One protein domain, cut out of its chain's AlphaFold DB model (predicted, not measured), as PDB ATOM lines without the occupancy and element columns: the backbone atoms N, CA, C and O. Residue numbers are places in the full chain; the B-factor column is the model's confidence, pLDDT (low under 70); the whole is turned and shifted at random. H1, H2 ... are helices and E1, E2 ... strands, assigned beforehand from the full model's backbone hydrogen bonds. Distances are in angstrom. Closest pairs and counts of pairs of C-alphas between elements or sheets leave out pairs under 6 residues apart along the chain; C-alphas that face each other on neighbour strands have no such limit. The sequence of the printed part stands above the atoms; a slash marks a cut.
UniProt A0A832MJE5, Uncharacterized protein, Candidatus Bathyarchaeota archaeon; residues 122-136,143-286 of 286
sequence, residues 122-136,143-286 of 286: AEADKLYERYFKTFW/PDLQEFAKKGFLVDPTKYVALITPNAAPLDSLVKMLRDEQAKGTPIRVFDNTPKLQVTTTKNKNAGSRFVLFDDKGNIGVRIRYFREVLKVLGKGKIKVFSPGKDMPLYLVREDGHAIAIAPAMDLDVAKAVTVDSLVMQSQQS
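AT A GLANCE: This is residues 122 to 136 and 143 to 286 of the 286 residues of an uncharacterized protein of Candidatus Bathyarchaeota archaeon (UniProt A0A832MJE5). A strongly twisted sheet of six strands curls round the helix H5, while H3 crosses its opposite face. H1 and H4 run beside H5, one on each side of it, and a small second sheet, E5 E4 E9, sits by the first residues of H5, with H4 and H6 near it; H2 lies by the far edge of the large sheet, next to E1. The printed part has 159 residues, with six named helices and nine named strands in the order H1 H2 E1 E2 H3 E3 H4 E4 E5 H5 E6 E7 E8 E9 H6. The large sheet runs E1 E2 E8 E7 E6 E3 and is antiparallel throughout, the small one is mixed, and the class is mixed, helices and strands. The whole is compact, with a radius of gyration of the C-alphas of 14.9 A, and spans 42 by 30 by 28 A.

HOW THE PARTS SIT: Begin with E6, residues 237 to 242, E7, residues 250 to 254, and E8, residues 259 to 262: they form a meander, each strand the antiparallel neighbour of the one before. Look for N 253 and O 240, 2.8 A apart, between E7 and E6, and for N 262 and O 250, 2.8 A, between E8 and E7. Beyond E6 comes the edge strand E3, residues 189 to 193, with N 191 and O 239 at 3.0 A. Beyond E8 comes E2, residues 161 to 164, with N 162 and O 261 at 2.9 A, then the edge strand E1, residues 153 to 155, with N 154 and O 163 at 2.8 A; E1 and E2 are a hairpin. The sheet curls round H5, residues 224 to 234, and the C-alphas of Val 230 and Ile 260 are the closest of H5 and E8, at 7.0 A. H3, residues 173 to 184, is on the opposite face from H5, at a height over the sheet of 10.0 A, and runs across the strands, at 65 degrees to E6 on the local plane. H1, residues 122 to 135, is on the same face as H5 and touches it at a shallow tilt of 23 degrees, opposite ways, closest at the C-alphas of Arg 130 and Val 233, 5.3 A. H4, residues 195 to 206, touches H5 at a shallow tilt of 20 degrees, opposite ways, closest at the C-alphas of Thr 201 and Arg 228, 6.4 A. With its residues 196 to 201 alone, H4 touches H6, residues 276 to 285, at a steep tilt of 64 degrees, closest at the C-alphas of Leu 197 and Ser 283, 5.0 A. With H1, H5 and H6 on one face of the large sheet and H3 on the other, there are three layers, helices on both faces of a sheet. In the small sheet, E4, residues 211 to 213, is antiparallel to E5, residues 221 to 223, with N 212 and O 222 at 2.9 A, and parallel to E9, residues 273 to 275, with N 213 and O 274 at 2.9 A. H2, residues 145 to 151, only grazes the large sheet and touches no helix. In H2, H3, H4, H5 and H6 every O i to N i+4 pair is within hydrogen-bond range; in H1, 9 of 10 are.

IN THESE COORDINATES: Find C-alpha 122 at (151.881, 135.059, 64.781); from there H1 runs 20.2 A to C-alpha 135. E6, the longest strand by residues, covers 16.3 A from C-alpha 237 at (159.482, 131.231, 79.348). H3 and H4 measure 16.7 A each, H5 15.2 A, and H6 14.8 A, ending at C-alpha 285, (174.338, 123.148, 87.153).

THE WHOLE: Look for the two C-alphas farthest apart, those of Gln 146 and Gln 285, at 44.7 A. Residues 137 to 142 are not printed, and C-alphas 136 and 143 are 9.2 A apart across this cut. Of the links that are printed whole, none is long. The mean pLDDT of the printed part is 89.4, and residues 122, 123 and 286 are under 70.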
ATOM      1  N   ALA A 122     150.733 135.810  65.285       61.53
ATOM      2  CA  ALA A 122     151.881 135.059  64.781       61.53
ATOM      3  C   ALA A 122     152.610 134.144  65.799       61.53
ATOM      4  O   ALA A 122     153.278 133.196  65.387       61.53
ATOM      5  N   GLU A 123     152.570 134.415  67.109       68.62
ATOM      6  CA  GLU A 123     153.155 133.531  68.131       68.62
ATOM      7  C   GLU A 123     152.192 132.410  68.537       68.62
ATOM      8  O   GLU A 123     152.634 131.274  68.729       68.62
ATOM      9  N   ALA A 124     150.890 132.708  68.602       70.69
ATOM     10  CA  ALA A 124     149.850 131.707  68.828       70.69
ATOM     11  C   ALA A 124     149.824 130.691  67.673       70.69
ATOM     12  O   ALA A 124     149.880 129.488  67.918       70.69
ATOM     13  N   ASP A 125     149.906 131.166  66.427       74.81
ATOM     14  CA  ASP A 125     149.961 130.324  65.225       74.81
ATOM     15  C   ASP A 125     151.150 129.347  65.265       74.81
ATOM     16  O   ASP A 125     150.995 128.138  65.080       74.81
ATOM     17  N   LYS A 126     152.338 129.833  65.649       84.06
ATOM     18  CA  LYS A 126     153.534 128.989  65.837       84.06
ATOM     19  C   LYS A 126     153.407 128.000  66.991       84.06
ATOM     20  O   LYS A 126     154.108 126.984  67.014       84.06
ATOM     21  N   LEU A 127     152.620 128.311  68.019       86.56
ATOM     22  CA  LEU A 127     152.344 127.377  69.107       86.56
ATOM     23  C   LEU A 127     151.437 126.249  68.605       86.56
ATOM     24  O   LEU A 127     151.748 125.083  68.854       86.56
ATOM     25  N   TYR A 128     150.390 126.580  67.846       86.62
ATOM     26  CA  TYR A 128     149.481 125.605  67.245       86.62
ATOM     27  C   TYR A 128     150.224 124.662  66.303       86.62
ATOM     28  O   TYR A 128     150.161 123.447  66.477       86.62
ATOM     29  N   GLU A 129     151.028 125.197  65.385       85.38
ATOM     30  CA  GLU A 129     151.853 124.390  64.478       85.38
ATOM     31  C   GLU A 129     152.782 123.429  65.229       85.38
ATOM     32  O   GLU A 129     152.902 122.255  64.869       85.38
ATOM     33  N   ARG A 130     153.432 123.901  66.303       89.19
ATOM     34  CA  ARG A 130     154.284 123.048  67.143       89.19
ATOM     35  C   ARG A 130     153.478 121.966  67.844       89.19
ATOM     36  O   ARG A 130     153.944 120.827  67.895       89.19
ATOM     37  N   TYR A 131     152.304 122.300  68.372       89.38
ATOM     38  CA  TYR A 131     151.414 121.343  69.019       89.38
ATOM     39  C   TYR A 131     150.980 120.247  68.038       89.38
ATOM     40  O   TYR A 131     151.214 119.066  68.305       89.38
ATOM     41  N   PHE A 132     150.494 120.630  66.855       87.00
ATOM     42  CA  PHE A 132     150.120 119.699  65.789       87.00
ATOM     43  C   PHE A 132     151.274 118.804  65.374       87.00
ATOM     44  O   PHE A 132     151.153 117.586  65.402       87.00
ATOM     45  N   LYS A 133     152.431 119.386  65.061       86.88
ATOM     46  CA  LYS A 133     153.609 118.620  64.640       86.88
ATOM     47  C   LYS A 133     154.092 117.632  65.707       86.88
ATOM     48  O   LYS A 133     154.734 116.641  65.370       86.88
ATOM     49  N   THR A 134     153.842 117.926  66.981       87.94
ATOM     50  CA  THR A 134     154.306 117.099  68.099       87.94
ATOM     51  C   THR A 134     153.348 115.949  68.398       87.94
ATOM     52  O   THR A 134     153.816 114.838  68.638       87.94
ATOM     53  N   PHE A 135     152.036 116.199  68.373       87.44
ATOM     54  CA  PHE A 135     151.031 115.239  68.843       87.44
ATOM     55  C   PHE A 135     150.174 114.607  67.733       87.44
ATOM     56  O   PHE A 135     149.585 113.554  67.959       87.44
ATOM     57  N   TRP A 136     150.144 115.177  66.523       83.88
ATOM     58  CA  TRP A 136     149.498 114.573  65.354       83.88
ATOM     59  C   TRP A 136     150.552 113.915  64.468       83.88
ATOM     60  O   TRP A 136     151.454 114.563  63.935       83.88
ATOM     61  N   PRO A 143     142.632 118.283  63.061       70.62
ATOM     62  CA  PRO A 143     141.425 118.666  63.758       70.62
ATOM     63  C   PRO A 143     140.801 119.889  63.105       70.62
ATOM     64  O   PRO A 143     141.469 120.678  62.433       70.62
ATOM     65  N   ASP A 144     139.500 120.028  63.318       74.12
ATOM     66  CA  ASP A 144     138.738 121.130  62.767       74.12
ATOM     67  C   ASP A 144     139.126 122.441  63.466       74.12
ATOM     68  O   ASP A 144     138.814 122.682  64.635       74.12
ATOM     69  N   LEU A 145     139.835 123.300  62.731       72.06
ATOM     70  CA  LEU A 145     140.260 124.616  63.204       72.06
ATOM     71  C   LEU A 145     139.063 125.529  63.513       72.06
ATOM     72  O   LEU A 145     139.186 126.418  64.356       72.06
ATOM     73  N   GLN A 146     137.904 125.312  62.881       70.62
ATOM     74  CA  GLN A 146     136.690 126.079  63.171       70.62
ATOM     75  C   GLN A 146     136.079 125.668  64.511       70.62
ATOM     76  O   GLN A 146     135.637 126.521  65.283       70.62
ATOM     77  N   GLU A 147     136.073 124.371  64.815       71.00
ATOM     78  CA  GLU A 147     135.626 123.865  66.111       71.00
ATOM     79  C   GLU A 147     136.577 124.310  67.229       71.00
ATOM     80  O   GLU A 147     136.128 124.749  68.290       71.00
ATOM     81  N   PHE A 148     137.884 124.303  66.959       77.06
ATOM     82  CA  PHE A 148     138.891 124.848  67.864       77.06
ATOM     83  C   PHE A 148     138.684 126.343  68.136       77.06
ATOM     84  O   PHE A 148     138.744 126.758  69.289       77.06
ATOM     85  N   ALA A 149     138.374 127.145  67.114       72.31
ATOM     86  CA  ALA A 149     138.086 128.568  67.294       72.31
ATOM     87  C   ALA A 149     136.850 128.820  68.181       72.31
ATOM     88  O   ALA A 149     136.797 129.828  68.880       72.31
ATOM     89  N   LYS A 150     135.873 127.900  68.184       74.31
ATOM     90  CA  LYS A 150     134.655 127.993  69.007       74.31
ATOM     91  C   LYS A 150     134.858 127.487  70.436       74.31
ATOM     92  O   LYS A 150     134.420 128.131  71.383       74.31
ATOM     93  N   LYS A 151     135.494 126.323  70.600       77.19
ATOM     94  CA  LYS A 151     135.706 125.679  71.910       77.19
ATOM     95  C   LYS A 151     136.900 126.266  72.661       77.19
ATOM     96  O   LYS A 151     136.935 126.261  73.888       77.19
ATOM     97  N   GLY A 152     137.888 126.763  71.925       80.75
ATOM     98  CA  GLY A 152     139.135 127.301  72.453       80.75
ATOM     99  C   GLY A 152     140.057 126.252  73.071       80.75
ATOM    100  O   GLY A 152     141.061 126.628  73.672       80.75
ATOM    101  N   PHE A 153     139.766 124.959  72.938       86.31
ATOM    102  CA  PHE A 153     140.676 123.889  73.326       86.31
ATOM    103  C   PHE A 153     140.689 122.780  72.276       86.31
ATOM    104  O   PHE A 153     139.735 122.603  71.519       86.31
ATOM    105  N   LEU A 154     141.789 122.040  72.239       87.62
ATOM    106  CA  LEU A 154     142.027 120.973  71.291       87.62
ATOM    107  C   LEU A 154     142.694 119.795  71.995       87.62
ATOM    108  O   LEU A 154     143.764 119.953  72.569       87.62
ATOM    109  N   VAL A 155     142.084 118.617  71.901       87.62
ATOM    110  CA  VAL A 155     142.595 117.375  72.492       87.62
ATOM    111  C   VAL A 155     143.337 116.564  71.437       87.62
ATOM    112  O   VAL A 155     142.893 116.477  70.292       87.62
ATOM    113  N   ASP A 156     144.458 115.963  71.826       87.50
ATOM    114  CA  ASP A 156     145.239 115.100  70.955       87.50
ATOM    115  C   ASP A 156     144.520 113.792  70.580       87.50
ATOM    116  O   ASP A 156     143.620 113.348  71.298       87.50
ATOM    117  N   PRO A 157     144.916 113.118  69.480       84.38
ATOM    118  CA  PRO A 157     144.252 111.893  69.037       84.38
ATOM    119  C   PRO A 157     144.289 110.779  70.086       84.38
ATOM    120  O   PRO A 157     143.400 109.929  70.115       84.38
ATOM    121  N   THR A 158     145.311 110.778  70.949       84.19
ATOM    122  CA  THR A 158     145.473 109.782  72.013       84.19
ATOM    123  C   THR A 158     144.811 110.181  73.333       84.19
ATOM    124  O   THR A 158     144.767 109.359  74.245       84.19
ATOM    125  N   LYS A 159     144.227 111.385  73.420       85.25
ATOM    126  CA  LYS A 159     143.500 111.934  74.579       85.25
ATOM    127  C   LYS A 159     144.322 112.041  75.871       85.25
ATOM    128  O   LYS A 159     143.759 112.044  76.962       85.25
ATOM    129  N   TYR A 160     145.642 112.157  75.760       90.00
ATOM    130  CA  TYR A 160     146.541 112.362  76.899       90.00
ATOM    131  C   TYR A 160     146.951 113.821  77.087       90.00
ATOM    132  O   TYR A 160     147.472 114.169  78.145       90.00
ATOM    133  N   VAL A 161     146.775 114.673  76.079       93.31
ATOM    134  CA  VAL A 161     147.208 116.067  76.105       93.31
ATOM    135  C   VAL A 161     146.156 116.941  75.435       93.31
ATOM    136  O   VAL A 161     145.668 116.614  74.359       93.31
ATOM    137  N   ALA A 162     145.853 118.098  76.018       92.88
ATOM    138  CA  ALA A 162     144.969 119.082  75.403       92.88
ATOM    139  C   ALA A 162     145.589 120.477  75.430       92.88
ATOM    140  O   ALA A 162     146.068 120.926  76.468       92.88
ATOM    141  N   LEU A 163     145.573 121.172  74.297       92.75
ATOM    142  CA  LEU A 163     145.916 122.583  74.214       92.75
ATOM    143  C   LEU A 163     144.693 123.437  74.542       92.75
ATOM    144  O   LEU A 163     143.625 123.209  73.990       92.75
ATOM    145  N   ILE A 164     144.857 124.447  75.389       92.44
ATOM    146  CA  ILE A 164     143.805 125.369  75.818       92.44
ATOM    147  C   ILE A 164     144.262 126.798  75.524       92.44
ATOM    148  O   ILE A 164     145.364 127.215  75.893       92.44
ATOM    149  N   THR A 165     143.404 127.556  74.856       90.06
ATOM    150  CA  THR A 165     143.620 128.973  74.557       90.06
ATOM    151  C   THR A 165     143.199 129.855  75.734       90.06
ATOM    152  O   THR A 165     142.296 129.496  76.496       90.06
ATOM    153  N   PRO A 166     143.786 131.056  75.873       86.56
ATOM    154  CA  PRO A 166     143.409 131.994  76.927       86.56
ATOM    155  C   PRO A 166     141.944 132.441  76.854       86.56
ATOM    156  O   PRO A 166     141.396 132.826  77.882       86.56
ATOM    157  N   ASN A 167     141.300 132.337  75.688       83.31
ATOM    158  CA  ASN A 167     139.911 132.748  75.467       83.31
ATOM    159  C   ASN A 167     138.928 131.565  75.440       83.31
ATOM    160  O   ASN A 167     137.767 131.747  75.081       83.31
ATOM    161  N   ALA A 168     139.376 130.356  75.798       84.25
ATOM    162  CA  ALA A 168     138.515 129.182  75.835       84.25
ATOM    163  C   ALA A 168     137.341 129.393  76.798       84.25
ATOM    164  O   ALA A 168     137.547 129.730  77.971       84.25
ATOM    165  N   ALA A 169     136.125 129.178  76.296       78.12
ATOM    166  CA  ALA A 169     134.920 129.274  77.102       78.12
ATOM    167  C   ALA A 169     134.907 128.143  78.150       78.12
ATOM    168  O   ALA A 169     135.182 126.990  77.804       78.12
ATOM    169  N   PRO A 170     134.545 128.420  79.416       77.88
ATOM    170  CA  PRO A 170     134.504 127.425  80.491       77.88
ATOM    171  C   PRO A 170     133.262 126.517  80.401       77.88
ATOM    172  O   PRO A 170     132.662 126.163  81.411       77.88
ATOM    173  N   LEU A 171     132.840 126.177  79.182       73.75
ATOM    174  CA  LEU A 171     131.735 125.256  78.916       73.75
ATOM    175  C   LEU A 171     132.173 123.802  79.110       73.75
ATOM    176  O   LEU A 171     131.374 122.962  79.511       73.75
ATOM    177  N   ASP A 172     133.447 123.514  78.835       82.00
ATOM    178  CA  ASP A 172     134.032 122.189  79.003       82.00
ATOM    179  C   ASP A 172     134.604 122.011  80.416       82.00
ATOM    180  O   ASP A 172     135.184 122.944  80.987       82.00
ATOM    181  N   SER A 173     134.471 120.805  80.976       84.62
ATOM    182  CA  SER A 173     134.952 120.476  82.320       84.62
ATOM    183  C   SER A 173     136.458 120.694  82.459       84.62
ATOM    184  O   SER A 173     136.909 121.171  83.501       84.62
ATOM    185  N   LEU A 174     137.234 120.433  81.404       86.75
ATOM    186  CA  LEU A 174     138.687 120.601  81.399       86.75
ATOM    187  C   LEU A 174     139.098 122.076  81.487       86.75
ATOM    188  O   LEU A 174     140.003 122.438  82.240       86.75
ATOM    189  N   VAL A 175     138.401 122.952  80.762       89.81
ATOM    190  CA  VAL A 175     138.652 124.399  80.814       89.81
ATOM    191  C   VAL A 175     138.165 124.970  82.141       89.81
ATOM    192  O   VAL A 175     138.877 125.762  82.758       89.81
ATOM    193  N   LYS A 176     136.985 124.544  82.610       90.50
ATOM    194  CA  LYS A 176     136.421 124.976  83.891       90.50
ATOM    195  C   LYS A 176     137.358 124.650  85.056       90.50
ATOM    196  O   LYS A 176     137.700 125.555  85.807       90.50
ATOM    197  N   MET A 177     137.864 123.416  85.133       91.56
ATOM    198  CA  MET A 177     138.840 123.009  86.154       91.56
ATOM    199  C   MET A 177     140.081 123.909  86.159       91.56
ATOM    200  O   MET A 177     140.507 124.358  87.218       91.56
ATOM    201  N   LEU A 178     140.642 124.226  84.986       93.62
ATOM    202  CA  LEU A 178     141.773 125.153  84.904       93.62
ATOM    203  C   LEU A 178     141.419 126.543  85.452       93.62
ATOM    204  O   LEU A 178     142.224 127.132  86.171       93.62
ATOM    205  N   ARG A 179     140.248 127.091  85.106       92.50
ATOM    206  CA  ARG A 179     139.833 128.422  85.579       92.50
ATOM    207  C   ARG A 179     139.605 128.449  87.080       92.50
ATOM    208  O   ARG A 179     140.054 129.394  87.720       92.50
ATOM    209  N   ASP A 180     138.988 127.409  87.622       92.50
ATOM    210  CA  ASP A 180     138.756 127.272  89.057       92.50
ATOM    211  C   ASP A 180     140.097 127.215  89.815       92.50
ATOM    212  O   ASP A 180     140.283 127.931  90.800       92.50
ATOM    213  N   GLU A 181     141.084 126.459  89.319       92.62
ATOM    214  CA  GLU A 181     142.431 126.425  89.913       92.62
ATOM    215  C   GLU A 181     143.194 127.751  89.757       92.62
ATOM    216  O   GLU A 181     143.893 128.187  90.673       92.62
ATOM    217  N   GLN A 182     143.048 128.439  88.622       91.50
ATOM    218  CA  GLN A 182     143.640 129.765  88.426       91.50
ATOM    219  C   GLN A 182     143.015 130.817  89.351       91.50
ATOM    220  O   GLN A 182     143.737 131.689  89.835       91.50
ATOM    221  N   ALA A 183     141.711 130.725  89.626       90.75
ATOM    222  CA  ALA A 183     140.990 131.631  90.519       90.75
ATOM    223  C   ALA A 183     141.427 131.484  91.985       90.75
ATOM    224  O   ALA A 183     141.474 132.479  92.704       90.75
ATOM    225  N   LYS A 184     141.830 130.279  92.416       91.06
ATOM    226  CA  LYS A 184     142.458 130.057  93.735       91.06
ATOM    227  C   LYS A 184     143.814 130.765  93.872       91.06
ATOM    228  O   LYS A 184     144.273 131.011  94.980       91.06
ATOM    229  N   GLY A 185     144.470 131.089  92.755       79.44
ATOM    230  CA  GLY A 185     145.652 131.953  92.700       79.44
ATOM    231  C   GLY A 185     146.990 131.292  93.047       79.44
ATOM    232  O   GLY A 185     148.035 131.873  92.745       79.44
ATOM    233  N   THR A 186     147.005 130.085  93.623       88.00
ATOM    234  CA  THR A 186     148.246 129.410  94.038       88.00
ATOM    235  C   THR A 186     148.636 128.285  93.071       88.00
ATOM    236  O   THR A 186     148.044 127.209  93.115       88.00
ATOM    237  N   PRO A 187     149.639 128.487  92.195       92.56
ATOM    238  CA  PRO A 187     150.186 127.397  91.396       92.56
ATOM    239  C   PRO A 187     150.945 126.401  92.283       92.56
ATOM    240  O   PRO A 187     151.646 126.797  93.212       92.56
ATOM    241  N   ILE A 188     150.870 125.115  91.942       92.94
ATOM    242  CA  ILE A 188     151.590 124.024  92.627       92.94
ATOM    243  C   ILE A 188     153.100 124.244  92.525       92.94
ATOM    244  O   ILE A 188     153.848 124.087  93.494       92.94
ATOM    245  N   ARG A 189     153.547 124.618  91.322       93.69
ATOM    246  CA  ARG A 189     154.939 124.924  91.006       93.69
ATOM    247  C   ARG A 189     155.025 126.015  89.954       93.69
ATOM    248  O   ARG A 189     154.137 126.184  89.116       93.69
ATOM    249  N   VAL A 190     156.137 126.737  89.989       95.19
ATOM    250  CA  VAL A 190     156.489 127.756  89.004       95.19
ATOM    251  C   VAL A 190     157.952 127.562  88.641       95.19
ATOM    252  O   VAL A 190     158.799 127.526  89.527       95.19
ATOM    253  N   PHE A 191     158.252 127.437  87.352       95.31
ATOM    254  CA  PHE A 191     159.623 127.259  86.873       95.31
ATOM    255  C   PHE A 191     159.807 127.860  85.480       95.31
ATOM    256  O   PHE A 191     158.845 128.058  84.741       95.31
ATOM    257  N   ASP A 192     161.057 128.113  85.100       95.44
ATOM    258  CA  ASP A 192     161.393 128.588  83.761       95.44
ATOM    259  C   ASP A 192     161.689 127.420  82.817       95.44
ATOM    260  O   ASP A 192     162.581 126.600  83.053       95.44
ATOM    261  N   ASN A 193     160.975 127.360  81.693       95.25
ATOM    262  CA  ASN A 193     161.278 126.423  80.619       95.25
ATOM    263  C   ASN A 193     162.492 126.907  79.829       95.25
ATOM    264  O   ASN A 193     162.392 127.717  78.902       95.25
ATOM    265  N   THR A 194     163.662 126.402  80.198       95.31
ATOM    266  CA  THR A 194     164.925 126.690  79.518       95.31
ATOM    267  C   THR A 194     165.313 125.545  78.571       95.31
ATOM    268  O   THR A 194     164.913 124.397  78.778       95.31
ATOM    269  N   PRO A 195     166.147 125.789  77.538       94.31
ATOM    270  CA  PRO A 195     166.717 124.705  76.732       94.31
ATOM    271  C   PRO A 195     167.448 123.658  77.573       94.31
ATOM    272  O   PRO A 195     167.366 122.469  77.280       94.31
ATOM    273  N   LYS A 196     168.125 124.099  78.641       94.62
ATOM    274  CA  LYS A 196     168.820 123.213  79.573       94.62
ATOM    275  C   LYS A 196     167.838 122.277  80.272       94.62
ATOM    276  O   LYS A 196     168.066 121.075  80.260       94.62
ATOM    277  N   LEU A 197     166.696 122.781  80.752       95.38
ATOM    278  CA  LEU A 197     165.645 121.945  81.345       95.38
ATOM    279  C   LEU A 197     165.142 120.875  80.366       95.38
ATOM    280  O   LEU A 197     164.969 119.716  80.745       95.38
ATOM    281  N   GLN A 198     164.959 121.221  79.091       94.00
ATOM    282  CA  GLN A 198     164.534 120.259  78.064       94.00
ATOM    283  C   GLN A 198     165.586 119.168  77.813       94.00
ATOM    284  O   GLN A 198     165.243 117.990  77.642       94.00
ATOM    285  N   VAL A 199     166.869 119.540  77.817       94.81
ATOM    286  CA  VAL A 199     167.990 118.597  77.712       94.81
ATOM    287  C   VAL A 199     168.042 117.695  78.944       94.81
ATOM    288  O   VAL A 199     168.078 116.476  78.792       94.81
ATOM    289  N   THR A 200     167.961 118.253  80.150       96.00
ATOM    290  CA  THR A 200     167.959 117.507  81.420       96.00
ATOM    291  C   THR A 200     166.782 116.542  81.519       96.00
ATOM    292  O   THR A 200     166.961 115.382  81.887       96.00
ATOM    293  N   THR A 201     165.590 116.962  81.094       95.50
ATOM    294  CA  THR A 201     164.407 116.089  81.004       95.50
ATOM    295  C   THR A 201     164.656 114.926  80.039       95.50
ATOM    296  O   THR A 201     164.281 113.786  80.308       95.50
ATOM    297  N   THR A 202     165.324 115.185  78.911       95.31
ATOM    298  CA  THR A 202     165.679 114.138  77.940       95.31
ATOM    299  C   THR A 202     166.728 113.176  78.500       95.31
ATOM    300  O   THR A 202     166.589 111.970  78.311       95.31
ATOM    301  N   LYS A 203     167.733 113.681  79.226       95.62
ATOM    302  CA  LYS A 203     168.739 112.859  79.914       95.62
ATOM    303  C   LYS A 203     168.090 111.927  80.937       95.62
ATOM    304  O   LYS A 203     168.315 110.729  80.862       95.62
ATOM    305  N   ASN A 204     167.230 112.448  81.814       95.31
ATOM    306  CA  ASN A 204     166.543 111.643  82.833       95.31
ATOM    307  C   ASN A 204     165.622 110.586  82.206       95.31
ATOM    308  O   ASN A 204     165.630 109.430  82.618       95.31
ATOM    309  N   LYS A 205     164.899 110.937  81.132       95.31
ATOM    310  CA  LYS A 205     164.128 109.950  80.362       95.31
ATOM    311  C   LYS A 205     165.018 108.811  79.851       95.31
ATOM    312  O   LYS A 205     164.647 107.646  79.963       95.31
ATOM    313  N   ASN A 206     166.166 109.141  79.262       94.50
ATOM    314  CA  ASN A 206     167.091 108.144  78.719       94.50
ATOM    315  C   ASN A 206     167.796 107.336  79.822       94.50
ATOM    316  O   ASN A 206     168.157 106.191  79.584       94.50
ATOM    317  N   ALA A 207     167.941 107.908  81.020       93.94
ATOM    318  CA  ALA A 207     168.459 107.236  82.209       93.94
ATOM    319  C   ALA A 207     167.443 106.282  82.872       93.94
ATOM    320  O   ALA A 207     167.785 105.601  83.833       93.94
ATOM    321  N   GLY A 208     166.205 106.207  82.368       93.75
ATOM    322  CA  GLY A 208     165.194 105.246  82.819       93.75
ATOM    323  C   GLY A 208     164.017 105.852  83.584       93.75
ATOM    324  O   GLY A 208     163.047 105.134  83.845       93.75
ATOM    325  N   SER A 209     164.033 107.158  83.882       95.88
ATOM    326  CA  SER A 209     162.871 107.830  84.468       95.88
ATOM    327  C   SER A 209     161.687 107.767  83.501       95.88
ATOM    328  O   SER A 209     161.802 108.073  82.313       95.88
ATOM    329  N   ARG A 210     160.520 107.377  84.009       95.75
ATOM    330  CA  ARG A 210     159.253 107.276  83.274       95.75
ATOM    331  C   ARG A 210     158.282 108.399  83.618       95.75
ATOM    332  O   ARG A 210     157.451 108.745  82.774       95.75
ATOM    333  N   PHE A 211     158.407 108.990  84.803       96.50
ATOM    334  CA  PHE A 211     157.455 109.965  85.329       96.50
ATOM    335  C   PHE A 211     158.142 111.233  85.826       96.50
ATOM    336  O   PHE A 211     159.309 111.201  86.217       96.50
ATOM    337  N   VAL A 212     157.402 112.340  85.803       96.31
ATOM    338  CA  VAL A 212     157.784 113.602  86.441       96.31
ATOM    339  C   VAL A 212     156.764 113.920  87.519       96.31
ATOM    340  O   VAL A 212     155.572 113.940  87.212       96.31
ATOM    341  N   LEU A 213     157.237 114.155  88.742       95.75
ATOM    342  CA  LEU A 213     156.420 114.520  89.900       95.75
ATOM    343  C   LEU A 213     156.445 116.033  90.117       95.75
ATOM    344  O   LEU A 213     157.485 116.674  89.943       95.75
ATOM    345  N   PHE A 214     155.308 116.590  90.516       93.88
ATOM    346  CA  PHE A 214     155.126 118.022  90.776       93.88
ATOM    347  C   PHE A 214     154.867 118.330  92.250       93.88
ATOM    348  O   PHE A 214     154.801 119.500  92.622       93.88
ATOM    349  N   ASP A 215     154.751 117.297  93.080       88.69
ATOM    350  CA  ASP A 215     154.650 117.381  94.524       88.69
ATOM    351  C   ASP A 215     155.645 116.427  95.199       88.69
ATOM    352  O   ASP A 215     156.003 115.376  94.668       88.69
ATOM    353  N   ASP A 216     156.067 116.783  96.410       82.62
ATOM    354  CA  ASP A 216     157.018 115.982  97.192       82.62
ATOM    355  C   ASP A 216     156.387 114.683  97.716       82.62
ATOM    356  O   ASP A 216     157.079 113.725  98.052       82.62
ATOM    357  N   LYS A 217     155.049 114.634  97.756       82.00
ATOM    358  CA  LYS A 217     154.270 113.462  98.174       82.00
ATOM    359  C   LYS A 217     154.080 112.435  97.049       82.00
ATOM    360  O   LYS A 217     153.580 111.348  97.322       82.00
ATOM    361  N   GLY A 218     154.444 112.770  95.808       81.38
ATOM    362  CA  GLY A 218     154.329 111.884  94.652       81.38
ATOM    363  C   GLY A 218     152.896 111.571  94.210       81.38
ATOM    364  O   GLY A 218     152.682 110.562  93.543       81.38
ATOM    365  N   ASN A 219     151.915 112.405  94.564       85.62
ATOM    366  CA  ASN A 219     150.522 112.216  94.149       85.62
ATOM    367  C   ASN A 219     150.225 112.830  92.781       85.62
ATOM    368  O   ASN A 219     149.245 112.456  92.138       85.62
ATOM    369  N   ILE A 220     151.028 113.800  92.348       91.75
ATOM    370  CA  ILE A 220     150.802 114.557  91.122       91.75
ATOM    371  C   ILE A 220     151.963 114.281  90.183       91.75
ATOM    372  O   ILE A 220     153.039 114.874  90.289       91.75
ATOM    373  N   GLY A 221     151.733 113.379  89.235       93.50
ATOM    374  CA  GLY A 221     152.745 112.990  88.271       93.50
ATOM    375  C   GLY A 221     152.192 112.747  86.878       93.50
ATOM    376  O   GLY A 221     151.041 112.359  86.691       93.50
ATOM    377  N   VAL A 222     153.044 112.963  85.882       96.12
ATOM    378  CA  VAL A 222     152.734 112.701  84.469       96.12
ATOM    379  C   VAL A 222     153.862 111.912  83.824       96.12
ATOM    380  O   VAL A 222     155.003 111.917  84.295       96.12
ATOM    381  N   ARG A 223     153.586 111.248  82.699       95.94
ATOM    382  CA  ARG A 223     154.645 110.568  81.938       95.94
ATOM    383  C   ARG A 223     155.661 111.587  81.416       95.94
ATOM    384  O   ARG A 223     155.299 112.536  80.716       95.94
ATOM    385  N   ILE A 224     156.949 111.329  81.649       96.25
ATOM    386  CA  ILE A 224     158.055 112.214  81.241       96.25
ATOM    387  C   ILE A 224     158.080 112.464  79.729       96.25
ATOM    388  O   ILE A 224     158.524 113.515  79.268       96.25
ATOM    389  N   ARG A 225     157.577 111.504  78.936       94.88
ATOM    390  CA  ARG A 225     157.432 111.646  77.484       94.88
ATOM    391  C   ARG A 225     156.550 112.846  77.138       94.88
ATOM    392  O   ARG A 225     157.002 113.688  76.366       94.88
ATOM    393  N   TYR A 226     155.349 112.911  77.716       95.56
ATOM    394  CA  TYR A 226     154.393 113.984  77.451       95.56
ATOM    395  C   TYR A 226     154.892 115.299  78.027       95.56
ATOM    396  O   TYR A 226     154.903 116.291  77.310       95.56
ATOM    397  N   PHE A 227     155.439 115.299  79.247       96.75
ATOM    398  CA  PHE A 227     156.051 116.500  79.822       96.75
ATOM    399  C   PHE A 227     157.113 117.109  78.892       96.75
ATOM    400  O   PHE A 227     157.045 118.285  78.544       96.75
ATOM    401  N   ARG A 228     158.048 116.294  78.390       95.88
ATOM    402  CA  ARG A 228     159.082 116.732  77.440       95.88
ATOM    403  C   ARG A 228     158.495 117.301  76.146       95.88
ATOM    404  O   ARG A 228     159.019 118.275  75.615       95.88
ATOM    405  N   GLU A 229     157.472 116.658  75.592       94.81
ATOM    406  CA  GLU A 229     156.801 117.105  74.364       94.81
ATOM    407  C   GLU A 229     156.070 118.435  74.588       94.81
ATOM    408  O   GLU A 229     156.243 119.368  73.805       94.81
ATOM    409  N   VAL A 230     155.383 118.585  75.719       95.81
ATOM    410  CA  VAL A 230     154.723 119.832  76.123       95.81
ATOM    411  C   VAL A 230     155.721 120.972  76.318       95.81
ATOM    412  O   VAL A 230     155.494 122.064  75.796       95.81
ATOM    413  N   LEU A 231     156.872 120.734  76.961       95.56
ATOM    414  CA  LEU A 231     157.921 121.756  77.085       95.56
ATOM    415  C   LEU A 231     158.422 122.248  75.716       95.56
ATOM    416  O   LEU A 231     158.732 123.432  75.561       95.56
ATOM    417  N   LYS A 232     158.490 121.375  74.702       93.06
ATOM    418  CA  LYS A 232     158.866 121.780  73.336       93.06
ATOM    419  C   LYS A 232     157.804 122.663  72.687       93.06
ATOM    420  O   LYS A 232     158.153 123.640  72.019       93.06
ATOM    421  N   VAL A 233     156.528 122.331  72.887       93.19
ATOM    422  CA  VAL A 233     155.399 123.087  72.332       93.19
ATOM    423  C   VAL A 233     155.298 124.468  72.967       93.19
ATOM    424  O   VAL A 233     155.318 125.465  72.245       93.19
ATOM    425  N   LEU A 234     155.269 124.540  74.302       92.50
ATOM    426  CA  LEU A 234     155.168 125.808  75.033       92.50
ATOM    427  C   LEU A 234     156.366 126.722  74.747       92.50
ATOM    428  O   LEU A 234     156.230 127.941  74.695       92.50
ATOM    429  N   GLY A 235     157.543 126.149  74.482       89.62
ATOM    430  CA  GLY A 235     158.750 126.928  74.233       89.62
ATOM    431  C   GLY A 235     159.228 127.674  75.479       89.62
ATOM    432  O   GLY A 235     158.784 127.415  76.595       89.62
ATOM    433  N   LYS A 236     160.192 128.576  75.292       91.62
ATOM    434  CA  LYS A 236     160.867 129.237  76.412       91.62
ATOM    435  C   LYS A 236     159.930 130.171  77.174       91.62
ATOM    436  O   LYS A 236     159.085 130.831  76.569       91.62
ATOM    437  N   GLY A 237     160.163 130.278  78.476       91.62
ATOM    438  CA  GLY A 237     159.482 131.231  79.348       91.62
ATOM    439  C   GLY A 237     159.029 130.601  80.654       91.62
ATOM    440  O   GLY A 237     159.202 129.401  80.875       91.62
ATOM    441  N   LYS A 238     158.445 131.435  81.509       95.06
ATOM    442  CA  LYS A 238     157.926 131.026  82.806       95.06
ATOM    443  C   LYS A 238     156.671 130.173  82.633       95.06
ATOM    444  O   LYS A 238     155.758 130.538  81.889       95.06
ATOM    445  N   ILE A 239     156.636 129.042  83.325       96.81
ATOM    446  CA  ILE A 239     155.511 128.112  83.363       96.81
ATOM    447  C   ILE A 239     154.964 128.070  84.785       96.81
ATOM    448  O   ILE A 239     155.710 127.888  85.748       96.81
ATOM    449  N   LYS A 240     153.646 128.215  84.906       96.75
ATOM    450  CA  LYS A 240     152.886 127.955  86.131       96.75
ATOM    451  C   LYS A 240     152.183 126.610  86.000       96.75
ATOM    452  O   LYS A 240     151.602 126.325  84.955       96.75
ATOM    453  N   VAL A 241     152.227 125.804  87.052       96.62
ATOM    454  CA  VAL A 241     151.606 124.479  87.092       96.62
ATOM    455  C   VAL A 241     150.394 124.498  88.009       96.62
ATOM    456  O   VAL A 241     150.498 124.946  89.149       96.62
ATOM    457  N   PHE A 242     149.271 123.973  87.530       95.62
ATOM    458  CA  PHE A 242     148.037 123.807  88.298       95.62
ATOM    459  C   PHE A 242     147.537 122.366  88.181       95.62
ATOM    460  O   PHE A 242     147.743 121.720  87.156       95.62
ATOM    461  N   SER A 243     146.878 121.861  89.216       94.12
ATOM    462  CA  SER A 243     146.133 120.600  89.191       94.12
ATOM    463  C   SER A 243     145.098 120.630  90.317       94.12
ATOM    464  O   SER A 243     145.458 121.024  91.428       94.12
ATOM    465  N   PRO A 244     143.857 120.175  90.074       90.88
ATOM    466  CA  PRO A 244     142.856 120.008  91.124       90.88
ATOM    467  C   PRO A 244     143.234 118.965  92.183       90.88
ATOM    468  O   PRO A 244     142.689 118.984  93.284       90.88
ATOM    469  N   GLY A 245     144.151 118.039  91.871       88.00
ATOM    470  CA  GLY A 245     144.596 117.021  92.818       88.00
ATOM    471  C   GLY A 245     145.178 115.767  92.171       88.00
ATOM    472  O   GLY A 245     145.611 115.775  91.017       88.00
ATOM    473  N   LYS A 246     145.194 114.685  92.954       87.69
ATOM    474  CA  LYS A 246     145.564 113.339  92.503       87.69
ATOM    475  C   LYS A 246     144.561 112.847  91.453       87.69
ATOM    476  O   LYS A 246     143.382 113.175  91.545       87.69
ATOM    477  N   ASP A 247     145.036 112.091  90.466       89.19
ATOM    478  CA  ASP A 247     144.218 111.500  89.392       89.19
ATOM    479  C   ASP A 247     143.458 112.523  88.523       89.19
ATOM    480  O   ASP A 247     142.593 112.164  87.725       89.19
ATOM    481  N   MET A 248     143.837 113.801  88.612       92.25
ATOM    482  CA  MET A 248     143.289 114.896  87.815       92.25
ATOM    483  C   MET A 248     144.317 115.435  86.808       92.25
ATOM    484  O   MET A 248     145.525 115.274  87.008       92.25
ATOM    485  N   PRO A 249     143.875 116.086  85.715       93.94
ATOM    486  CA  PRO A 249     144.784 116.655  84.728       93.94
ATOM    487  C   PRO A 249     145.739 117.687  85.331       93.94
ATOM    488  O   PRO A 249     145.350 118.532  86.138       93.94
ATOM    489  N   LEU A 250     146.982 117.655  84.861       96.44
ATOM    490  CA  LEU A 250     147.994 118.655  85.165       96.44
ATOM    491  C   LEU A 250     148.000 119.733  84.083       96.44
ATOM    492  O   LEU A 250     148.155 119.422  82.904       96.44
ATOM    493  N   TYR A 251     147.921 120.998  84.467       97.12
ATOM    494  CA  TYR A 251     147.927 122.130  83.547       97.12
ATOM    495  C   TYR A 251     149.253 122.882  83.617       97.12
ATOM    496  O   TYR A 251     149.641 123.367  84.678       97.12
ATOM    497  N   LEU A 252     149.931 123.026  82.478       97.38
ATOM    498  CA  LEU A 252     151.113 123.873  82.322       97.38
ATOM    499  C   LEU A 252     150.711 125.145  81.583       97.38
ATOM    500  O   LEU A 252     150.357 125.089  80.407       97.38
ATOM    501  N   VAL A 253     150.782 126.282  82.267       96.38
ATOM    502  CA  VAL A 253     150.283 127.581  81.804       96.38
ATOM    503  C   VAL A 253     151.448 128.536  81.561       96.38
ATOM    504  O   VAL A 253     152.275 128.749  82.451       96.38
ATOM    505  N   ARG A 254     151.508 129.136  80.371       94.19
ATOM    506  CA  ARG A 254     152.452 130.213  80.025       94.19
ATOM    507  C   ARG A 254     151.941 131.577  80.489       94.19
ATOM    508  O   ARG A 254     150.763 131.766  80.774       94.19
ATOM    509  N   GLU A 255     152.835 132.563  80.511       88.56
ATOM    510  CA  GLU A 255     152.489 133.955  80.842       88.56
ATOM    511  C   GLU A 255     151.475 134.592  79.879       88.56
ATOM    512  O   GLU A 255     150.716 135.463  80.291       88.56
ATOM    513  N   ASP A 256     151.423 134.138  78.623       86.75
ATOM    514  CA  ASP A 256     150.451 134.582  77.613       86.75
ATOM    515  C   ASP A 256     149.054 133.949  77.787       86.75
ATOM    516  O   ASP A 256     148.145 134.214  77.002       86.75
ATOM    517  N   GLY A 257     148.879 133.106  78.809       87.50
ATOM    518  CA  GLY A 257     147.618 132.457  79.148       87.50
ATOM    519  C   GLY A 257     147.305 131.196  78.339       87.50
ATOM    520  O   GLY A 257     146.303 130.546  78.639       87.50
ATOM    521  N   HIS A 258     148.143 130.804  77.372       92.81
ATOM    522  CA  HIS A 258     148.026 129.482  76.755       92.81
ATOM    523  C   HIS A 258     148.398 128.405  77.771       92.81
ATOM    524  O   HIS A 258     149.382 128.529  78.508       92.81
ATOM    525  N   ALA A 259     147.629 127.325  77.781       94.88
ATOM    526  CA  ALA A 259     147.846 126.214  78.685       94.88
ATOM    527  C   ALA A 259     147.840 124.889  77.938       94.88
ATOM    528  O   ALA A 259     147.141 124.730  76.942       94.88
ATOM    529  N   ILE A 260     148.603 123.922  78.433       96.50
ATOM    530  CA  ILE A 260     148.493 122.536  77.998       96.50
ATOM    531  C   ILE A 260     148.127 121.676  79.202       96.50
ATOM    532  O   ILE A 260     148.863 121.649  80.189       96.50
ATOM    533  N   ALA A 261     146.994 120.986  79.109       96.56
ATOM    534  CA  ALA A 261     146.596 119.940  80.035       96.56
ATOM    535  C   ALA A 261     147.280 118.625  79.657       96.56
ATOM    536  O   ALA A 261     147.374 118.287  78.476       96.56
ATOM    537  N   ILE A 262     147.732 117.875  80.654       96.56
ATOM    538  CA  ILE A 262     148.333 116.552  80.521       96.56
ATOM    539  C   ILE A 262     147.567 115.606  81.438       96.56
ATOM    540  O   ILE A 262     147.353 115.911  82.610       96.56
ATOM    541  N   ALA A 263     147.175 114.451  80.915       94.69
ATOM    542  CA  ALA A 263     146.550 113.404  81.701       94.69
ATOM    543  C   ALA A 263     147.491 112.922  82.827       94.69
ATOM    544  O   ALA A 263     148.703 112.775  82.604       94.69
ATOM    545  N   PRO A 264     146.948 112.655  84.025       94.00
ATOM    546  CA  PRO A 264     147.724 112.151  85.146       94.00
ATOM    547  C   PRO A 264     148.222 110.731  84.871       94.00
ATOM    548  O   PRO A 264     147.633 109.962  84.108       94.00
ATOM    549  N   ALA A 265     149.326 110.365  85.512       91.38
ATOM    550  CA  ALA A 265     149.727 108.973  85.621       91.38
ATOM    551  C   ALA A 265     149.002 108.332  86.816       91.38
ATOM    552  O   ALA A 265     149.243 108.730  87.948       91.38
ATOM    553  N   MET A 266     148.145 107.343  86.548       85.75
ATOM    554  CA  MET A 266     147.395 106.621  87.590       85.75
ATOM    555  C   MET A 266     148.296 105.633  88.359       85.75
ATOM    556  O   MET A 266     148.255 105.568  89.582       85.75
ATOM    557  N   ASP A 267     149.181 104.928  87.643       84.75
ATOM    558  CA  ASP A 267     150.100 103.929  88.209       84.75
ATOM    559  C   ASP A 267     151.530 104.485  88.294       84.75
ATOM    560  O   ASP A 267     152.416 104.150  87.496       84.75
ATOM    561  N   LEU A 268     151.745 105.416  89.225       85.19
ATOM    562  CA  LEU A 268     153.050 106.042  89.433       85.19
ATOM    563  C   LEU A 268     154.035 105.080  90.110       85.19
ATOM    564  O   LEU A 268     153.955 104.805  91.302       85.19
ATOM    565  N   ASP A 269     155.032 104.636  89.348       89.12
ATOM    566  CA  ASP A 269     156.228 103.993  89.894       89.12
ATOM    567  C   ASP A 269     157.211 105.078  90.354       89.12
ATOM    568  O   ASP A 269     157.976 105.624  89.548       89.12
ATOM    569  N   VAL A 270     157.163 105.411  91.648       87.81
ATOM    570  CA  VAL A 270     157.991 106.464  92.265       87.81
ATOM    571  C   VAL A 270     159.487 106.176  92.095       87.81
ATOM    572  O   VAL A 270     160.263 107.107  91.900       87.81
ATOM    573  N   ALA A 271     159.901 104.903  92.049       89.56
ATOM    574  CA  ALA A 271     161.300 104.532  91.819       89.56
ATOM    575  C   ALA A 271     161.784 104.885  90.402       89.56
ATOM    576  O   ALA A 271     162.980 105.060  90.170       89.56
ATOM    577  N   LYS A 272     160.861 105.023  89.444       93.50
ATOM    578  CA  LYS A 272     161.134 105.500  88.079       93.50
ATOM    579  C   LYS A 272     160.666 106.939  87.872       93.50
ATOM    580  O   LYS A 272     160.453 107.351  86.728       93.50
ATOM    581  N   ALA A 273     160.479 107.711  88.933       93.94
ATOM    582  CA  ALA A 273     160.046 109.094  88.850       93.94
ATOM    583  C   ALA A 273     161.188 110.066  89.179       93.94
ATOM    584  O   ALA A 273     162.154 109.723  89.853       93.94
ATOM    585  N   VAL A 274     161.079 111.292  88.678       95.38
ATOM    586  CA  VAL A 274     161.969 112.407  89.024       95.38
ATOM    587  C   VAL A 274     161.115 113.628  89.345       95.38
ATOM    588  O   VAL A 274     160.112 113.872  88.676       95.38
ATOM    589  N   THR A 275     161.468 114.400  90.368       95.62
ATOM    590  CA  THR A 275     160.728 115.626  90.690       95.62
ATOM    591  C   THR A 275     161.069 116.737  89.700       95.62
ATOM    592  O   THR A 275     162.195 116.830  89.201       95.62
ATOM    593  N   VAL A 276     160.099 117.606  89.415       95.00
ATOM    594  CA  VAL A 276     160.317 118.777  88.558       95.00
ATOM    595  C   VAL A 276     161.407 119.686  89.129       95.00
ATOM    596  O   VAL A 276     162.238 120.183  88.374       95.00
ATOM    597  N   ASP A 277     161.484 119.818  90.454       93.81
ATOM    598  CA  ASP A 277     162.497 120.634  91.127       93.81
ATOM    599  C   ASP A 277     163.906 120.064  90.917       93.81
ATOM    600  O   ASP A 277     164.828 120.808  90.585       93.81
ATOM    601  N   SER A 278     164.072 118.736  90.978       93.56
ATOM    602  CA  SER A 278     165.348 118.079  90.665       93.56
ATOM    603  C   SER A 278     165.771 118.324  89.213       93.56
ATOM    604  O   SER A 278     166.925 118.668  88.949       93.56
ATOM    605  N   LEU A 279     164.830 118.242  88.262       94.19
ATOM    606  CA  LEU A 279     165.104 118.569  86.858       94.19
ATOM    607  C   LEU A 279     165.534 120.032  86.679       94.19
ATOM    608  O   LEU A 279     166.463 120.312  85.916       94.19
ATOM    609  N   VAL A 280     164.876 120.961  87.376       94.19
ATOM    610  CA  VAL A 280     165.197 122.394  87.331       94.19
ATOM    611  C   VAL A 280     166.575 122.656  87.936       94.19
ATOM    612  O   VAL A 280     167.399 123.286  87.273       94.19
ATOM    613  N   MET A 281     166.874 122.120  89.119       94.06
ATOM    614  CA  MET A 281     168.179 122.273  89.775       94.06
ATOM    615  C   MET A 281     169.321 121.713  88.921       94.06
ATOM    616  O   MET A 281     170.302 122.409  88.659       94.06
ATOM    617  N   GLN A 282     169.173 120.493  88.398       92.19
ATOM    618  CA  GLN A 282     170.162 119.884  87.502       92.19
ATOM    619  C   GLN A 282     170.397 120.735  86.243       92.19
ATOM    620  O   GLN A 282     171.521 120.833  85.756       92.19
ATOM    621  N   SER A 283     169.349 121.380  85.715       90.81
ATOM    622  CA  SER A 283     169.463 122.249  84.536       90.81
ATOM    623  C   SER A 283     170.224 123.555  84.785       90.81
ATOM    624  O   SER A 283     170.684 124.177  83.829       90.81
ATOM    625  N   GLN A 284     170.362 123.979  86.043       87.88
ATOM    626  CA  GLN A 284     171.134 125.167  86.416       87.88
ATOM    627  C   GLN A 284     172.626 124.855  86.591       87.88
ATOM    628  O   GLN A 284     173.455 125.739  86.388       87.88
ATOM    629  N   GLN A 285     172.962 123.607  86.928       78.00
ATOM    630  CA  GLN A 285     174.338 123.148  87.153       78.00
ATOM    631  C   GLN A 285     175.061 122.713  85.865       78.00
ATOM    632  O   GLN A 285     176.284 122.791  85.800       78.00
ATOM    633  N   SER A 286     174.315 122.259  84.849       57.91
ATOM    634  CA  SER A 286     174.834 121.890  83.516       57.91
ATOM    635  C   SER A 286     174.988 123.086  82.588       57.91
ATOM    636  O   SER A 286     175.904 123.111  81.747       57.91
TER     637      SER A 286